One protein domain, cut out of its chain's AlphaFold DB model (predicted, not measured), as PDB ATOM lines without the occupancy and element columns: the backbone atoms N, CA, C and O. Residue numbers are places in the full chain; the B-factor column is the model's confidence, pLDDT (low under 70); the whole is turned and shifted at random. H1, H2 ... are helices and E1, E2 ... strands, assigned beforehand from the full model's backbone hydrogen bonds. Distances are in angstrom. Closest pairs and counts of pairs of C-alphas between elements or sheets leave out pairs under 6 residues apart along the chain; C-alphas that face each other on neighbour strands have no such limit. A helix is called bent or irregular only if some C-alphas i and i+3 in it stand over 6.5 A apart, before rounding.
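What this domain is: This is residues 214 to 333 of the 478 residues of the protein "TrmB domain-containing protein" of Candidatus Altiarchaeales archaeon ex4484_2 (UniProt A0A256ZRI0). A helical hairpin, H2 and H3, makes the core, with H1 packed on one side of it and a second helical hairpin, H4 and H5, on the other, where H4 packs on H2. The strand E1 lies toward one end of the long axis and H6 toward the other. The 120 printed residues hold six named helices and one named strand, in the order H1, E1, H2, H3, H4, H5, H6; the class is mostly helix. The whole is compact, with a radius of gyration of the C-alphas of 13.7 A and spans of 41 by 29 by 27 A.

How they stand to each other: H1, residues 220 to 227, is irregular: C-alphas 222 and 225 are 7.5 A apart. E1, residues 237 to 241, pairs with no named strand, but residues 217 to 218 pair antiparallel with its residues 239 to 240. The hub, H2, residues 248 to 258, touches H1, closest at C-alphas 220 and 255, 4.2 A. H3, residues 262 to 274, forms a hairpin with H2, a shallow tilt of 10 degrees, opposite ways; C-alphas 255 and 268 are closest, 6.0 A. H4, residues 281 to 290, touches H2, closest at C-alphas 249 and 284, 5.5 A. H5, residues 294 to 305, forms a hairpin with H4, touching it with residues 294 to 297 alone; C-alphas 288 and 294 are closest, 4.6 A. H6, residues 319 to 326, is close to but not clearly touching H3, closest at C-alphas 270 and 326, 6.7 A. Every O i to N i+4 pair is within hydrogen-bond range in H2 to H6; H1 has 0 of 4, and 4 of 5 O i to N i+3 pairs.

Where its parts are: H1 begins at C-alpha 220, (351.364, 465.683, 339.338), and H6 ends at C-alpha 326, (347.047, 459.766, 356.074). H3 is 18.1 A long, H5 16.8 A and H2 15.0 A.

The domain as a whole: C-alphas 215 and 331 are farthest apart, 42.7 A. The printed part has no cut, the link from H5 to H6 is long, and no printed residue is under 70 in pLDDT.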
ATOM      1  N   TYR A 214     361.230 462.590 329.638       79.94
ATOM      2  CA  TYR A 214     360.560 463.276 328.552       79.94
ATOM      3  C   TYR A 214     360.749 464.783 328.709       79.94
ATOM      4  O   TYR A 214     360.862 465.292 329.819       79.94
ATOM      5  N   GLY A 215     360.810 465.513 327.594       76.38
ATOM      6  CA  GLY A 215     360.995 466.964 327.641       76.38
ATOM      7  C   GLY A 215     359.768 467.659 328.235       76.38
ATOM      8  O   GLY A 215     358.674 467.512 327.696       76.38
ATOM      9  N   GLY A 216     359.939 468.426 329.310       88.69
ATOM     10  CA  GLY A 216     358.853 469.090 330.040       88.69
ATOM     11  C   GLY A 216     359.252 469.392 331.487       88.69
ATOM     12  O   GLY A 216     360.317 468.974 331.931       88.69
ATOM     13  N   GLY A 217     358.404 470.113 332.220       94.25
ATOM     14  CA  GLY A 217     358.541 470.270 333.672       94.25
ATOM     15  C   GLY A 217     357.837 469.121 334.392       94.25
ATOM     16  O   GLY A 217     356.741 468.744 333.979       94.25
ATOM     17  N   LEU A 218     358.439 468.547 335.439       96.56
ATOM     18  CA  LEU A 218     357.777 467.515 336.248       96.56
ATOM     19  C   LEU A 218     356.530 468.081 336.937       96.56
ATOM     20  O   LEU A 218     356.499 469.242 337.342       96.56
ATOM     21  N   THR A 219     355.495 467.255 337.073       97.75
ATOM     22  CA  THR A 219     354.218 467.660 337.670       97.75
ATOM     23  C   THR A 219     353.480 466.493 338.325       97.75
ATOM     24  O   THR A 219     354.017 465.388 338.379       97.75
ATOM     25  N   SER A 220     352.241 466.720 338.785       97.31
ATOM     26  CA  SER A 220     351.364 465.683 339.338       97.31
ATOM     27  C   SER A 220     352.093 464.916 340.453       97.31
ATOM     28  O   SER A 220     352.906 465.490 341.181       97.31
ATOM     29  N   PHE A 221     351.865 463.614 340.562       96.38
ATOM     30  CA  PHE A 221     352.477 462.764 341.576       96.38
ATOM     31  C   PHE A 221     354.014 462.742 341.540       96.38
ATOM     32  O   PHE A 221     354.638 462.451 342.550       96.38
ATOM     33  N   SER A 222     354.655 463.096 340.417       95.69
ATOM     34  CA  SER A 222     356.126 463.169 340.336       95.69
ATOM     35  C   SER A 222     356.740 464.337 341.108       95.69
ATOM     36  O   SER A 222     357.961 464.429 341.174       95.69
ATOM     37  N   ARG A 223     355.915 465.246 341.630       96.50
ATOM     38  CA  ARG A 223     356.333 466.396 342.437       96.50
ATOM     39  C   ARG A 223     355.856 466.301 343.885       96.50
ATOM     40  O   ARG A 223     356.080 467.233 344.635       96.50
ATOM     41  N   PHE A 224     355.165 465.232 344.280       96.25
ATOM     42  CA  PHE A 224     354.522 465.151 345.597       96.25
ATOM     43  C   PHE A 224     355.522 465.121 346.759       96.25
ATOM     44  O   PHE A 224     355.265 465.750 347.787       96.25
ATOM     45  N   ASP A 225     356.692 464.513 346.551       94.12
ATOM     46  CA  ASP A 225     357.789 464.511 347.524       94.12
ATOM     47  C   ASP A 225     358.245 465.938 347.878       94.12
ATOM     48  O   ASP A 225     358.547 466.220 349.038       94.12
ATOM     49  N   ASP A 226     358.200 466.871 346.915       95.38
ATOM     50  CA  ASP A 226     358.551 468.284 347.133       95.38
ATOM     51  C   ASP A 226     357.586 468.988 348.111       95.38
ATOM     52  O   ASP A 226     357.898 470.059 348.627       95.38
ATOM     53  N   PHE A 227     356.421 468.385 348.372       95.69
ATOM     54  CA  PHE A 227     355.360 468.884 349.254       95.69
ATOM     55  C   PHE A 227     355.072 467.930 350.425       95.69
ATOM     56  O   PHE A 227     353.999 467.986 351.030       95.69
ATOM     57  N   GLY A 228     356.017 467.037 350.741       94.19
ATOM     58  CA  GLY A 228     355.938 466.158 351.908       94.19
ATOM     59  C   GLY A 228     354.905 465.032 351.803       94.19
ATOM     60  O   GLY A 228     354.477 464.516 352.835       94.19
ATOM     61  N   ILE A 229     354.489 464.650 350.591       94.31
ATOM     62  CA  ILE A 229     353.603 463.501 350.363       94.31
ATOM     63  C   ILE A 229     354.410 462.365 349.737       94.31
ATOM     64  O   ILE A 229     354.704 462.406 348.546       94.31
ATOM     65  N   ASP A 230     354.714 461.335 350.527       90.75
ATOM     66  CA  ASP A 230     355.352 460.118 350.023       90.75
ATOM     67  C   ASP A 230     354.316 459.242 349.306       90.75
ATOM     68  O   ASP A 230     353.401 458.671 349.908       90.75
ATOM     69  N   VAL A 231     354.455 459.169 347.987       85.62
ATOM     70  CA  VAL A 231     353.622 458.359 347.087       85.62
ATOM     71  C   VAL A 231     354.234 456.985 346.794       85.62
ATOM     72  O   VAL A 231     353.687 456.212 346.005       85.62
ATOM     73  N   GLY A 232     355.372 456.666 347.414       79.69
ATOM     74  CA  GLY A 232     356.147 455.467 347.145       79.69
ATOM     75  C   GLY A 232     356.678 455.410 345.710       79.69
ATOM     76  O   GLY A 232     356.816 456.406 344.997       79.69
ATOM     77  N   HIS A 233     356.997 454.200 345.251       71.69
ATOM     78  CA  HIS A 233     357.532 453.993 343.907       71.69
ATOM     79  C   HIS A 233     356.438 454.067 342.835       71.69
ATOM     80  O   HIS A 233     355.840 453.057 342.462       71.69
ATOM     81  N   ILE A 234     356.236 455.254 342.263       73.50
ATOM     82  CA  ILE A 234     355.432 455.413 341.049       73.50
ATOM     83  C   ILE A 234     356.260 454.978 339.837       73.50
ATOM     84  O   ILE A 234     357.308 455.548 339.537       73.50
ATOM     85  N   SER A 235     355.774 453.976 339.100       73.00
ATOM     86  CA  SER A 235     356.440 453.453 337.895       73.00
ATOM     87  C   SER A 235     356.487 454.452 336.730       73.00
ATOM     88  O   SER A 235     357.305 454.320 335.823       73.00
ATOM     89  N   SER A 236     355.607 455.455 336.749       84.94
ATOM     90  CA  SER A 236     355.468 456.490 335.724       84.94
ATOM     91  C   SER A 236     355.795 457.883 336.264       84.94
ATOM     92  O   SER A 236     355.431 458.241 337.381       84.94
ATOM     93  N   ARG A 237     356.411 458.707 335.421       91.06
ATOM     94  CA  ARG A 237     356.609 460.141 335.624       91.06
ATOM     95  C   ARG A 237     355.565 460.957 334.875       91.06
ATOM     96  O   ARG A 237     355.079 460.544 333.823       91.06
ATOM     97  N   TYR A 238     355.259 462.136 335.398       95.44
ATOM     98  CA  TYR A 238     354.290 463.060 334.823       95.44
ATOM     99  C   TYR A 238     354.975 464.372 334.448       95.44
ATOM    100  O   TYR A 238     355.694 464.963 335.255       95.44
ATOM    101  N   TYR A 239     354.730 464.835 333.226       95.75
ATOM    102  CA  TYR A 239     355.348 466.018 332.641       95.75
ATOM    103  C   TYR A 239     354.298 466.989 332.112       95.75
ATOM    104  O   TYR A 239     353.313 466.580 331.497       95.75
ATOM    105  N   TYR A 240     354.565 468.279 332.287       96.31
ATOM    106  CA  TYR A 240     353.837 469.375 331.667       96.31
ATOM    107  C   TYR A 240     354.678 470.044 330.578       96.31
ATOM    108  O   TYR A 240     355.879 470.282 330.754       96.31
ATOM    109  N   LYS A 241     354.043 470.375 329.454       91.88
ATOM    110  CA  LYS A 241     354.617 471.201 328.387       91.88
ATOM    111  C   LYS A 241     353.857 472.527 328.271       91.88
ATOM    112  O   LYS A 241     352.632 472.491 328.349       91.88
ATOM    113  N   PRO A 242     354.551 473.650 328.003       91.19
ATOM    114  CA  PRO A 242     356.011 473.783 327.939       91.19
ATOM    115  C   PRO A 242     356.664 473.605 329.319       91.19
ATOM    116  O   PRO A 242     356.003 473.735 330.347       91.19
ATOM    117  N   ALA A 243     357.962 473.290 329.341       92.75
ATOM    118  CA  ALA A 243     358.704 473.191 330.593       92.75
ATOM    119  C   ALA A 243     358.752 474.562 331.282       92.75
ATOM    120  O   ALA A 243     359.255 475.526 330.705       92.75
ATOM    121  N   ARG A 244     358.216 474.638 332.500       94.38
ATOM    122  CA  ARG A 244     358.254 475.818 333.365       94.38
ATOM    123  C   ARG A 244     358.064 475.408 334.818       94.38
ATOM    124  O   ARG A 244     357.686 474.271 335.096       94.38
ATOM    125  N   GLU A 245     358.299 476.350 335.720       94.69
ATOM    126  CA  GLU A 245     357.891 476.203 337.110       94.69
ATOM    127  C   GLU A 245     356.360 476.201 337.200       94.69
ATOM    128  O   GLU A 245     355.676 477.003 336.549       94.69
ATOM    129  N   LEU A 246     355.835 475.235 337.950       96.69
ATOM    130  CA  LEU A 246     354.407 475.024 338.144       96.69
ATOM    131  C   LEU A 246     354.034 475.380 339.570       96.69
ATOM    132  O   LEU A 246     354.764 475.050 340.508       96.69
ATOM    133  N   TRP A 247     352.879 476.012 339.724       97.38
ATOM    134  CA  TRP A 247     352.343 476.324 341.042       97.38
ATOM    135  C   TRP A 247     351.777 475.071 341.732       97.38
ATOM    136  O   TRP A 247     351.411 474.108 341.046       97.38
ATOM    137  N   PRO A 248     351.680 475.052 343.075       97.88
ATOM    138  CA  PRO A 248     351.142 473.907 343.812       97.88
ATOM    139  C   PRO A 248     349.720 473.518 343.372       97.88
ATOM    140  O   PRO A 248     349.404 472.333 343.287       97.88
ATOM    141  N   GLU A 249     348.882 474.490 342.998       98.44
ATOM    142  CA  GLU A 249     347.537 474.257 342.461       98.44
ATOM    143  C   GLU A 249     347.564 473.527 341.114       98.44
ATOM    144  O   GLU A 249     346.714 472.676 340.855       98.44
ATOM    145  N   GLU A 250     348.542 473.826 340.253       98.25
ATOM    146  CA  GLU A 250     348.714 473.124 338.975       98.25
ATOM    147  C   GLU A 250     349.132 471.678 339.213       98.25
ATOM    148  O   GLU A 250     348.587 470.770 338.592       98.25
ATOM    149  N   ILE A 251     350.052 471.452 340.154       98.38
ATOM    150  CA  ILE A 251     350.502 470.110 340.536       98.38
ATOM    151  C   ILE A 251     349.327 469.284 341.076       98.38
ATOM    152  O   ILE A 251     349.129 468.158 340.616       98.38
ATOM    153  N   LEU A 252     348.511 469.863 341.963       98.69
ATOM    154  CA  LEU A 252     347.299 469.233 342.493       98.69
ATOM    155  C   LEU A 252     346.271 468.931 341.393       98.69
ATOM    156  O   LEU A 252     345.735 467.831 341.315       98.69
ATOM    157  N   VAL A 253     345.967 469.882 340.509       98.62
ATOM    158  CA  VAL A 253     344.957 469.638 339.467       98.62
ATOM    159  C   VAL A 253     345.452 468.629 338.434       98.62
ATOM    160  O   VAL A 253     344.680 467.776 337.986       98.62
ATOM    161  N   HIS A 254     346.738 468.660 338.085       98.44
ATOM    162  CA  HIS A 254     347.332 467.639 337.231       98.44
ATOM    163  C   HIS A 254     347.285 466.259 337.891       98.44
ATOM    164  O   HIS A 254     347.059 465.282 337.178       98.44
ATOM    165  N   SER A 255     347.456 466.154 339.214       98.25
ATOM    166  CA  SER A 255     347.334 464.877 339.926       98.25
ATOM    167  C   SER A 255     345.903 464.359 339.939       98.25
ATOM    168  O   SER A 255     345.697 463.211 339.562       98.25
ATOM    169  N   ILE A 256     344.911 465.219 340.198       98.31
ATOM    170  CA  ILE A 256     343.485 464.869 340.080       98.31
ATOM    171  C   ILE A 256     343.169 464.371 338.661       98.31
ATOM    172  O   ILE A 256     342.508 463.351 338.491       98.31
ATOM    173  N   LYS A 257     343.683 465.048 337.623       97.19
ATOM    174  CA  LYS A 257     343.532 464.619 336.220       97.19
ATOM    175  C   LYS A 257     344.232 463.296 335.909       97.19
ATOM    176  O   LYS A 257     343.802 462.580 335.008       97.19
ATOM    177  N   SER A 258     345.312 463.002 336.620       95.12
ATOM    178  CA  SER A 258     346.134 461.806 336.439       95.12
ATOM    179  C   SER A 258     345.653 460.608 337.268       95.12
ATOM    180  O   SER A 258     346.200 459.520 337.100       95.12
ATOM    181  N   SER A 259     344.692 460.791 338.179       94.75
ATOM    182  CA  SER A 259     344.178 459.731 339.048       94.75
ATOM    183  C   SER A 259     343.384 458.694 338.255       94.75
ATOM    184  O   SER A 259     342.333 458.996 337.698       94.75
ATOM    185  N   GLU A 260     343.867 457.453 338.249       88.31
ATOM    186  CA  GLU A 260     343.220 456.326 337.555       88.31
ATOM    187  C   GLU A 260     342.330 455.485 338.480       88.31
ATOM    188  O   GLU A 260     341.541 454.668 338.013       88.31
ATOM    189  N   ASN A 261     342.484 455.649 339.794       87.75
ATOM    190  CA  ASN A 261     341.780 454.886 340.818       87.75
ATOM    191  C   ASN A 261     341.706 455.672 342.139       87.75
ATOM    192  O   ASN A 261     342.275 456.764 342.273       87.75
ATOM    193  N   SER A 262     341.015 455.092 343.122       92.94
ATOM    194  CA  SER A 262     340.780 455.703 344.430       92.94
ATOM    195  C   SER A 262     342.037 455.893 345.276       92.94
ATOM    196  O   SER A 262     342.138 456.868 346.021       92.94
ATOM    197  N   GLU A 263     343.035 455.023 345.128       91.38
ATOM    198  CA  GLU A 263     344.325 455.151 345.807       91.38
ATOM    199  C   GLU A 263     345.082 456.396 345.322       91.38
ATOM    200  O   GLU A 263     345.454 457.256 346.121       91.38
ATOM    201  N   MET A 264     345.219 456.567 344.005       93.69
ATOM    202  CA  MET A 264     345.852 457.750 343.415       93.69
ATOM    203  C   MET A 264     345.098 459.040 343.755       93.69
ATOM    204  O   MET A 264     345.710 460.077 344.017       93.69
ATOM    205  N   LEU A 265     343.760 459.009 343.751       97.31
ATOM    206  CA  LEU A 265     342.978 460.175 344.163       97.31
ATOM    207  C   LEU A 265     343.195 460.505 345.643       97.31
ATOM    208  O   LEU A 265     343.322 461.679 345.981       97.31
ATOM    209  N   SER A 266     343.332 459.495 346.506       97.31
ATOM    210  CA  SER A 266     343.590 459.696 347.935       97.31
ATOM    211  C   SER A 266     344.885 460.471 348.185       97.31
ATOM    212  O   SER A 266     344.886 461.403 348.984       97.31
ATOM    213  N   TYR A 267     345.953 460.197 347.430       97.50
ATOM    214  CA  TYR A 267     347.170 461.012 347.503       97.50
ATOM    215  C   TYR A 267     346.929 462.473 347.111       97.50
ATOM    216  O   TYR A 267     347.463 463.373 347.753       97.50
ATOM    217  N   SER A 268     346.109 462.736 346.089       98.12
ATOM    218  CA  SER A 268     345.766 464.113 345.693       98.12
ATOM    219  C   SER A 268     344.967 464.838 346.779       98.12
ATOM    220  O   SER A 268     345.193 466.018 347.040       98.12
ATOM    221  N   ILE A 269     344.059 464.129 347.456       97.81
ATOM    222  CA  ILE A 269     343.306 464.668 348.595       97.81
ATOM    223  C   ILE A 269     344.257 464.956 349.764       97.81
ATOM    224  O   ILE A 269     344.193 466.037 350.342       97.81
ATOM    225  N   ALA A 270     345.174 464.039 350.080       97.50
ATOM    226  CA  ALA A 270     346.174 464.237 351.129       97.50
ATOM    227  C   ALA A 270     347.092 465.431 350.824       97.50
ATOM    228  O   ALA A 270     347.328 466.260 351.702       97.50
ATOM    229  N   PHE A 271     347.533 465.574 349.568       97.88
ATOM    230  CA  PHE A 271     348.285 466.736 349.093       97.88
ATOM    231  C   PHE A 271     347.520 468.035 349.343       97.88
ATOM    232  O   PHE A 271     348.081 468.971 349.911       97.88
ATOM    233  N   TYR A 272     346.243 468.086 348.952       97.56
ATOM    234  CA  TYR A 272     345.395 469.257 349.161       97.56
ATOM    235  C   TYR A 272     345.270 469.619 350.645       97.56
ATOM    236  O   TYR A 272     345.454 470.778 351.007       97.56
ATOM    237  N   LEU A 273     344.991 468.636 351.505       95.81
ATOM    238  CA  LEU A 273     344.795 468.873 352.935       95.81
ATOM    239  C   LEU A 273     346.089 469.340 353.625       95.81
ATOM    240  O   LEU A 273     346.052 470.331 354.356       95.81
ATOM    241  N   ASN A 274     347.230 468.700 353.342       95.69
ATOM    242  CA  ASN A 274     348.531 469.064 353.925       95.69
ATOM    243  C   ASN A 274     349.043 470.435 353.475       95.69
ATOM    244  O   ASN A 274     349.786 471.078 354.210       95.69
ATOM    245  N   ASN A 275     348.653 470.882 352.282       96.12
ATOM    246  CA  ASN A 275     349.143 472.128 351.690       96.12
ATOM    247  C   ASN A 275     348.047 473.196 351.587       96.12
ATOM    248  O   ASN A 275     348.206 474.166 350.852       96.12
ATOM    249  N   SER A 276     346.935 473.036 352.308       92.69
ATOM    250  CA  SER A 276     345.747 473.889 352.170       92.69
ATOM    251  C   SER A 276     346.025 475.383 352.384       92.69
ATOM    252  O   SER A 276     345.423 476.209 351.703       92.69
ATOM    253  N   GLU A 277     346.981 475.737 353.246       93.06
ATOM    254  CA  GLU A 277     347.399 477.127 353.490       93.06
ATOM    255  C   GLU A 277     348.151 477.767 352.310       93.06
ATOM    256  O   GLU A 277     348.164 478.989 352.170       93.06
ATOM    257  N   LEU A 278     348.776 476.953 351.452       94.00
ATOM    258  CA  LEU A 278     349.538 477.408 350.285       94.00
ATOM    259  C   LEU A 278     348.674 477.526 349.026       94.00
ATOM    260  O   LEU A 278     349.140 478.043 348.014       94.00
ATOM    261  N   LEU A 279     347.447 477.006 349.067       95.62
ATOM    262  CA  LEU A 279     346.616 476.794 347.892       95.62
ATOM    263  C   LEU A 279     345.504 477.833 347.793       95.62
ATOM    264  O   LEU A 279     344.742 478.056 348.731       95.62
ATOM    265  N   ASN A 280     345.348 478.413 346.609       93.81
ATOM    266  CA  ASN A 280     344.244 479.304 346.291       93.81
ATOM    267  C   ASN A 280     343.043 478.516 345.720       93.81
ATOM    268  O   ASN A 280     343.115 478.027 344.586       93.81
ATOM    269  N   PRO A 281     341.895 478.447 346.430       91.75
ATOM    270  CA  PRO A 281     340.734 477.677 345.977       91.75
ATOM    271  C   PRO A 281     340.187 478.120 344.614       91.75
ATOM    272  O   PRO A 281     339.819 477.280 343.795       91.75
ATOM    273  N   LEU A 282     340.178 479.428 344.327       90.69
ATOM    274  CA  LEU A 282     339.675 479.949 343.049       90.69
ATOM    275  C   LEU A 282     340.572 479.550 341.876       90.69
ATOM    276  O   LEU A 282     340.090 479.298 340.770       90.69
ATOM    277  N   LEU A 283     341.884 479.492 342.110       93.94
ATOM    278  CA  LEU A 283     342.837 479.055 341.101       93.94
ATOM    279  C   LEU A 283     342.700 477.553 340.831       93.94
ATOM    280  O   LEU A 283     342.700 477.159 339.665       93.94
ATOM    281  N   ILE A 284     342.501 476.737 341.874       96.69
ATOM    282  CA  ILE A 284     342.210 475.305 341.721       96.69
ATOM    283  C   ILE A 284     340.953 475.110 340.879       96.69
ATOM    284  O   ILE A 284     340.987 474.352 339.919       96.69
ATOM    285  N   GLU A 285     339.862 475.815 341.182       94.69
ATOM    286  CA  GLU A 285     338.613 475.722 340.419       94.69
ATOM    287  C   GLU A 285     338.804 476.083 338.938       94.69
ATOM    288  O   GLU A 285     338.353 475.361 338.042       94.69
ATOM    289  N   LYS A 286     339.534 477.171 338.661       93.12
ATOM    290  CA  LYS A 286     339.859 477.590 337.294       93.12
ATOM    291  C   LYS A 286     340.663 476.524 336.548       93.12
ATOM    292  O   LYS A 286     340.354 476.201 335.399       93.12
ATOM    293  N   LEU A 287     341.692 475.974 337.188       96.31
ATOM    294  CA  LEU A 287     342.515 474.913 336.615       96.31
ATOM    295  C   LEU A 287     341.696 473.627 336.440       96.31
ATOM    296  O   LEU A 287     341.738 473.014 335.379       96.31
ATOM    297  N   ALA A 288     340.887 473.239 337.423       96.62
ATOM    298  CA  ALA A 288     340.044 472.052 337.359       96.62
ATOM    299  C   ALA A 288     339.054 472.127 336.189       96.62
ATOM    300  O   ALA A 288     338.858 471.138 335.485       96.62
ATOM    301  N   SER A 289     338.499 473.311 335.914       92.88
ATOM    302  CA  SER A 289     337.721 473.562 334.698       92.88
ATOM    303  C   SER A 289     338.557 473.388 333.426       92.88
ATOM    304  O   SER A 289     338.177 472.605 332.555       92.88
ATOM    305  N   LYS A 290     339.739 474.019 333.345       91.94
ATOM    306  CA  LYS A 290     340.667 473.901 332.201       91.94
ATOM    307  C   LYS A 290     341.038 472.446 331.874       91.94
ATOM    308  O   LYS A 290     341.089 472.072 330.702       91.94
ATOM    309  N   PHE A 291     341.290 471.620 332.889       93.50
ATOM    310  CA  PHE A 291     341.681 470.214 332.723       93.50
ATOM    311  C   PHE A 291     340.493 469.238 332.652       93.50
ATOM    312  O   PHE A 291     340.694 468.032 332.475       93.50
ATOM    313  N   GLY A 292     339.256 469.742 332.745       91.94
ATOM    314  CA  GLY A 292     338.040 468.931 332.665       91.94
ATOM    315  C   GLY A 292     337.855 467.994 333.862       91.94
ATOM    316  O   GLY A 292     337.392 466.871 333.692       91.94
ATOM    317  N   VAL A 293     338.255 468.433 335.058       95.81
ATOM    318  CA  VAL A 293     338.144 467.687 336.327       95.81
ATOM    319  C   VAL A 293     337.353 468.441 337.396       95.81
ATOM    320  O   VAL A 293     337.392 468.086 338.569       95.81
ATOM    321  N   MET A 294     336.612 469.481 337.005       94.50
ATOM    322  CA  MET A 294     335.837 470.316 337.927       94.50
ATOM    323  C   MET A 294     334.789 469.523 338.719       94.50
ATOM    324  O   MET A 294     334.619 469.743 339.916       94.50
ATOM    325  N   ASP A 295     334.129 468.552 338.088       92.25
ATOM    326  CA  ASP A 295     333.174 467.682 338.781       92.25
ATOM    327  C   ASP A 295     333.840 466.805 339.845       92.25
ATOM    328  O   ASP A 295     333.306 466.666 340.946       92.25
ATOM    329  N   LEU A 296     335.017 466.256 339.533       95.38
ATOM    330  CA  LEU A 296     335.789 465.450 340.475       95.38
ATOM    331  C   LEU A 296     336.334 466.311 341.621       95.38
ATOM    332  O   LEU A 296     336.326 465.883 342.769       95.38
ATOM    333  N   TRP A 297     336.729 467.554 341.338       96.62
ATOM    334  CA  TRP A 297     337.098 468.533 342.362       96.62
ATOM    335  C   TRP A 297     335.943 468.824 343.334       96.62
ATOM    336  O   TRP A 297     336.129 468.791 344.549       96.62
ATOM    337  N   MET A 298     334.728 469.034 342.824       94.50
ATOM    338  CA  MET A 298     333.534 469.233 343.659       94.50
ATOM    339  C   MET A 298     333.176 467.985 344.481       94.50
ATOM    340  O   MET A 298     332.718 468.084 345.623       94.50
ATOM    341  N   ASP A 299     333.425 466.801 343.928       95.06
ATOM    342  CA  ASP A 299     333.277 465.535 344.641       95.06
ATOM    343  C   ASP A 299     334.327 465.373 345.751       95.06
ATOM    344  O   ASP A 299     333.967 464.931 346.838       95.06
ATOM    345  N   ILE A 300     335.575 465.815 345.548       96.38
ATOM    346  CA  ILE A 300     336.600 465.878 346.607       96.38
ATOM    347  C   ILE A 300     336.129 466.771 347.758       96.38
ATOM    348  O   ILE A 300     336.194 466.368 348.917       96.38
ATOM    349  N   GLN A 301     335.597 467.956 347.461       95.00
ATOM    350  CA  GLN A 301     335.079 468.871 348.485       95.00
ATOM    351  C   GLN A 301     333.894 468.255 349.251       95.00
ATOM    352  O   GLN A 301     333.809 468.347 350.480       95.00
ATOM    353  N   SER A 302     333.016 467.542 348.541       92.88
ATOM    354  CA  SER A 302     331.923 466.768 349.145       92.88
ATOM    355  C   SER A 302     332.451 465.625 350.021       92.88
ATOM    356  O   SER A 302     331.949 465.398 351.126       92.88
ATOM    357  N   TYR A 303     333.487 464.925 349.559       95.25
ATOM    358  CA  TYR A 303     334.138 463.827 350.260       95.25
ATOM    359  C   TYR A 303     334.870 464.291 351.520       95.25
ATOM    360  O   TYR A 303     334.818 463.586 352.518       95.25
ATOM    361  N   ILE A 304     335.496 465.463 351.521       93.75
ATOM    362  CA  ILE A 304     336.172 465.994 352.710       93.75
ATOM    363  C   ILE A 304     335.140 466.435 353.756       93.75
ATOM    364  O   ILE A 304     335.263 466.114 354.935       93.75
ATOM    365  N   THR A 305     334.088 467.138 353.331       90.31
ATOM    366  CA  THR A 305     333.153 467.786 354.271       90.31
ATOM    367  C   THR A 305     331.982 466.914 354.706       90.31
ATOM    368  O   THR A 305     331.502 467.031 355.826       90.31
ATOM    369  N   GLY A 306     331.495 466.014 353.846       87.38
ATOM    370  CA  GLY A 306     330.262 465.244 354.104       87.38
ATOM    371  C   GLY A 306     328.975 466.009 353.879       87.38
ATOM    372  O   GLY A 306     327.908 465.484 354.173       87.38
ATOM    373  N   ASN A 307     329.061 467.209 353.310       75.62
ATOM    374  CA  ASN A 307     327.909 468.090 353.162       75.62
ATOM    375  C   ASN A 307     327.098 467.823 351.886       75.62
ATOM    376  O   ASN A 307     326.055 468.441 351.677       75.62
ATOM    377  N   SER A 308     327.567 466.952 350.990       80.19
ATOM    378  CA  SER A 308     326.943 466.726 349.683       80.19
ATOM    379  C   SER A 308     327.228 465.337 349.124       80.19
ATOM    380  O   SER A 308     328.102 464.612 349.598       80.19
ATOM    381  N   ARG A 309     326.448 464.956 348.109       85.00
ATOM    382  CA  ARG A 309     326.588 463.671 347.422       85.00
ATOM    383  C   ARG A 309     327.832 463.679 346.532       85.00
ATOM    384  O   ARG A 309     327.933 464.505 345.630       85.00
ATOM    385  N   VAL A 310     328.700 462.694 346.735       90.75
ATOM    386  CA  VAL A 310     329.794 462.340 345.821       90.75
ATOM    387  C   VAL A 310     329.198 461.600 344.617       90.75
ATOM    388  O   VAL A 310     328.420 460.662 344.805       90.75
ATOM    389  N   LYS A 311     329.474 462.054 343.388       88.31
ATOM    390  CA  LYS A 311     328.929 461.439 342.164       88.31
ATOM    391  C   LYS A 311     329.791 460.289 341.647       88.31
ATOM    392  O   LYS A 311     329.224 459.319 341.155       88.31
ATOM    393  N   ASN A 312     331.110 460.412 341.766       89.44
ATOM    394  CA  ASN A 312     332.102 459.409 341.371       89.44
ATOM    395  C   ASN A 312     332.579 458.630 342.608       89.44
ATOM    396  O   ASN A 312     333.739 458.728 342.989       89.44
ATOM    397  N   ASP A 313     331.660 457.972 343.319       89.81
ATOM    398  CA  ASP A 313     331.929 457.345 344.623       89.81
ATOM    399  C   ASP A 313     332.993 456.238 344.572       89.81
ATOM    400  O   ASP A 313     333.766 456.088 345.514       89.81
ATOM    401  N   ASP A 314     333.092 455.534 343.448       91.50
ATOM    402  CA  ASP A 314     334.106 454.523 343.142       91.50
ATOM    403  C   ASP A 314     335.549 455.054 343.141       91.50
ATOM    404  O   ASP A 314     336.497 454.294 343.355       91.50
ATOM    405  N   MET A 315     335.727 456.364 342.957       94.38
ATOM    406  CA  MET A 315     337.027 457.032 343.013       94.38
ATOM    407  C   MET A 315     337.466 457.403 344.435       94.38
ATOM    408  O   MET A 315     338.539 457.976 344.603       94.38
ATOM    409  N   PHE A 316     336.690 457.077 345.472       96.31
ATOM    410  CA  PHE A 316     337.014 457.421 346.857       96.31
ATOM    411  C   PHE A 316     337.076 456.170 347.731       96.31
ATOM    412  O   PHE A 316     336.217 455.295 347.664       96.31
ATOM    413  N   ILE A 317     338.100 456.092 348.582       95.38
ATOM    414  CA  ILE A 317     338.136 455.112 349.674       95.38
ATOM    415  C   ILE A 317     337.229 455.569 350.824       95.38
ATOM    416  O   ILE A 317     336.758 456.708 350.848       95.38
ATOM    417  N   HIS A 318     336.982 454.694 351.797       94.62
ATOM    418  CA  HIS A 318     336.234 455.082 352.992       94.62
ATOM    419  C   HIS A 318     337.005 456.125 353.815       94.62
ATOM    420  O   HIS A 318     338.234 456.096 353.886       94.62
ATOM    421  N   ARG A 319     336.285 457.046 354.467       93.94
ATOM    422  CA  ARG A 319     336.907 458.137 355.234       93.94
ATOM    423  C   ARG A 319     337.737 457.628 356.395       93.94
ATOM    424  O   ARG A 319     338.792 458.189 356.665       93.94
ATOM    425  N   GLU A 320     337.264 456.592 357.071       93.06
ATOM    426  CA  GLU A 320     337.971 455.940 358.169       93.06
ATOM    427  C   GLU A 320     339.308 455.383 357.671       93.06
ATOM    428  O   GLU A 320     340.354 455.728 358.208       93.06
ATOM    429  N   GLU A 321     339.291 454.650 356.553       95.38
ATOM    430  CA  GLU A 321     340.501 454.131 355.909       95.38
ATOM    431  C   GLU A 321     341.461 455.255 355.487       95.38
ATOM    432  O   GLU A 321     342.672 455.155 355.684       95.38
ATOM    433  N   PHE A 322     340.941 456.348 354.927       96.00
ATOM    434  CA  PHE A 322     341.754 457.513 354.580       96.00
ATOM    435  C   PHE A 322     342.387 458.160 355.819       96.00
ATOM    436  O   PHE A 322     343.561 458.526 355.794       96.00
ATOM    437  N   SER A 323     341.614 458.292 356.897       94.62
ATOM    438  CA  SER A 323     342.063 458.883 358.162       94.62
ATOM    439  C   SER A 323     343.182 458.044 358.774       94.62
ATOM    440  O   SER A 323     344.202 458.594 359.177       94.62
ATOM    441  N   ASP A 324     343.036 456.718 358.751       94.75
ATOM    442  CA  ASP A 324     344.042 455.774 359.239       94.75
ATOM    443  C   ASP A 324     345.336 455.823 358.411       94.75
ATOM    444  O   ASP A 324     346.432 455.755 358.967       94.75
ATOM    445  N   ARG A 325     345.228 455.961 357.081       93.94
ATOM    446  CA  ARG A 325     346.389 455.995 356.173       93.94
ATOM    447  C   ARG A 325     347.161 457.312 356.224       93.94
ATOM    448  O   ARG A 325     348.386 457.294 356.174       93.94
ATOM    449  N   PHE A 326     346.453 458.438 356.268       93.50
ATOM    450  CA  PHE A 326     347.047 459.766 356.074       93.50
ATOM    451  C   PHE A 326     347.026 460.647 357.332       93.50
ATOM    452  O   PHE A 326     347.601 461.730 357.320       93.50
ATOM    453  N   GLY A 327     346.391 460.202 358.419       93.12
ATOM    454  CA  GLY A 327     346.397 460.898 359.710       93.12
ATOM    455  C   GLY A 327     345.487 462.129 359.791       93.12
ATOM    456  O   GLY A 327     345.727 463.002 360.623       93.12
ATOM    457  N   PHE A 328     344.453 462.228 358.949       91.38
ATOM    458  CA  PHE A 328     343.511 463.355 358.964       91.38
ATOM    459  C   PHE A 328     342.218 463.026 359.710       91.38
ATOM    460  O   PHE A 328     341.638 461.970 359.500       91.38
ATOM    461  N   ASP A 329     341.705 463.968 360.505       87.00
ATOM    462  CA  ASP A 329     340.376 463.859 361.114       87.00
ATOM    463  C   ASP A 329     339.353 464.677 360.317       87.00
ATOM    464  O   ASP A 329     339.347 465.906 360.366       87.00
ATOM    465  N   PHE A 330     338.443 464.010 359.602       85.31
ATOM    466  CA  PHE A 330     337.417 464.700 358.811       85.31
ATOM    467  C   PHE A 330     336.416 465.514 359.643       85.31
ATOM    468  O   PHE A 330     335.759 466.405 359.102       85.31
ATOM    469  N   ARG A 331     336.310 465.274 360.957       80.00
ATOM    470  CA  ARG A 331     335.398 466.028 361.833       80.00
ATOM    471  C   ARG A 331     335.747 467.512 361.902       80.00
ATOM    472  O   ARG A 331     334.850 468.313 362.140       80.00
ATOM    473  N   GLN A 332     337.001 467.885 361.644       79.38
ATOM    474  CA  GLN A 332     337.423 469.290 361.618       79.38
ATOM    475  C   GLN A 332     336.986 470.039 360.348       79.38
ATOM    476  O   GLN A 332     336.974 471.266 360.337       79.38
ATOM    477  N   TYR A 333     336.614 469.311 359.289       79.00
ATOM    478  CA  TYR A 333     336.147 469.874 358.015       79.00
ATOM    479  C   TYR A 333     334.626 469.780 357.842       79.00
ATOM    480  O   TYR A 333     334.059 470.395 356.936       79.00
TER     481      TYR A 333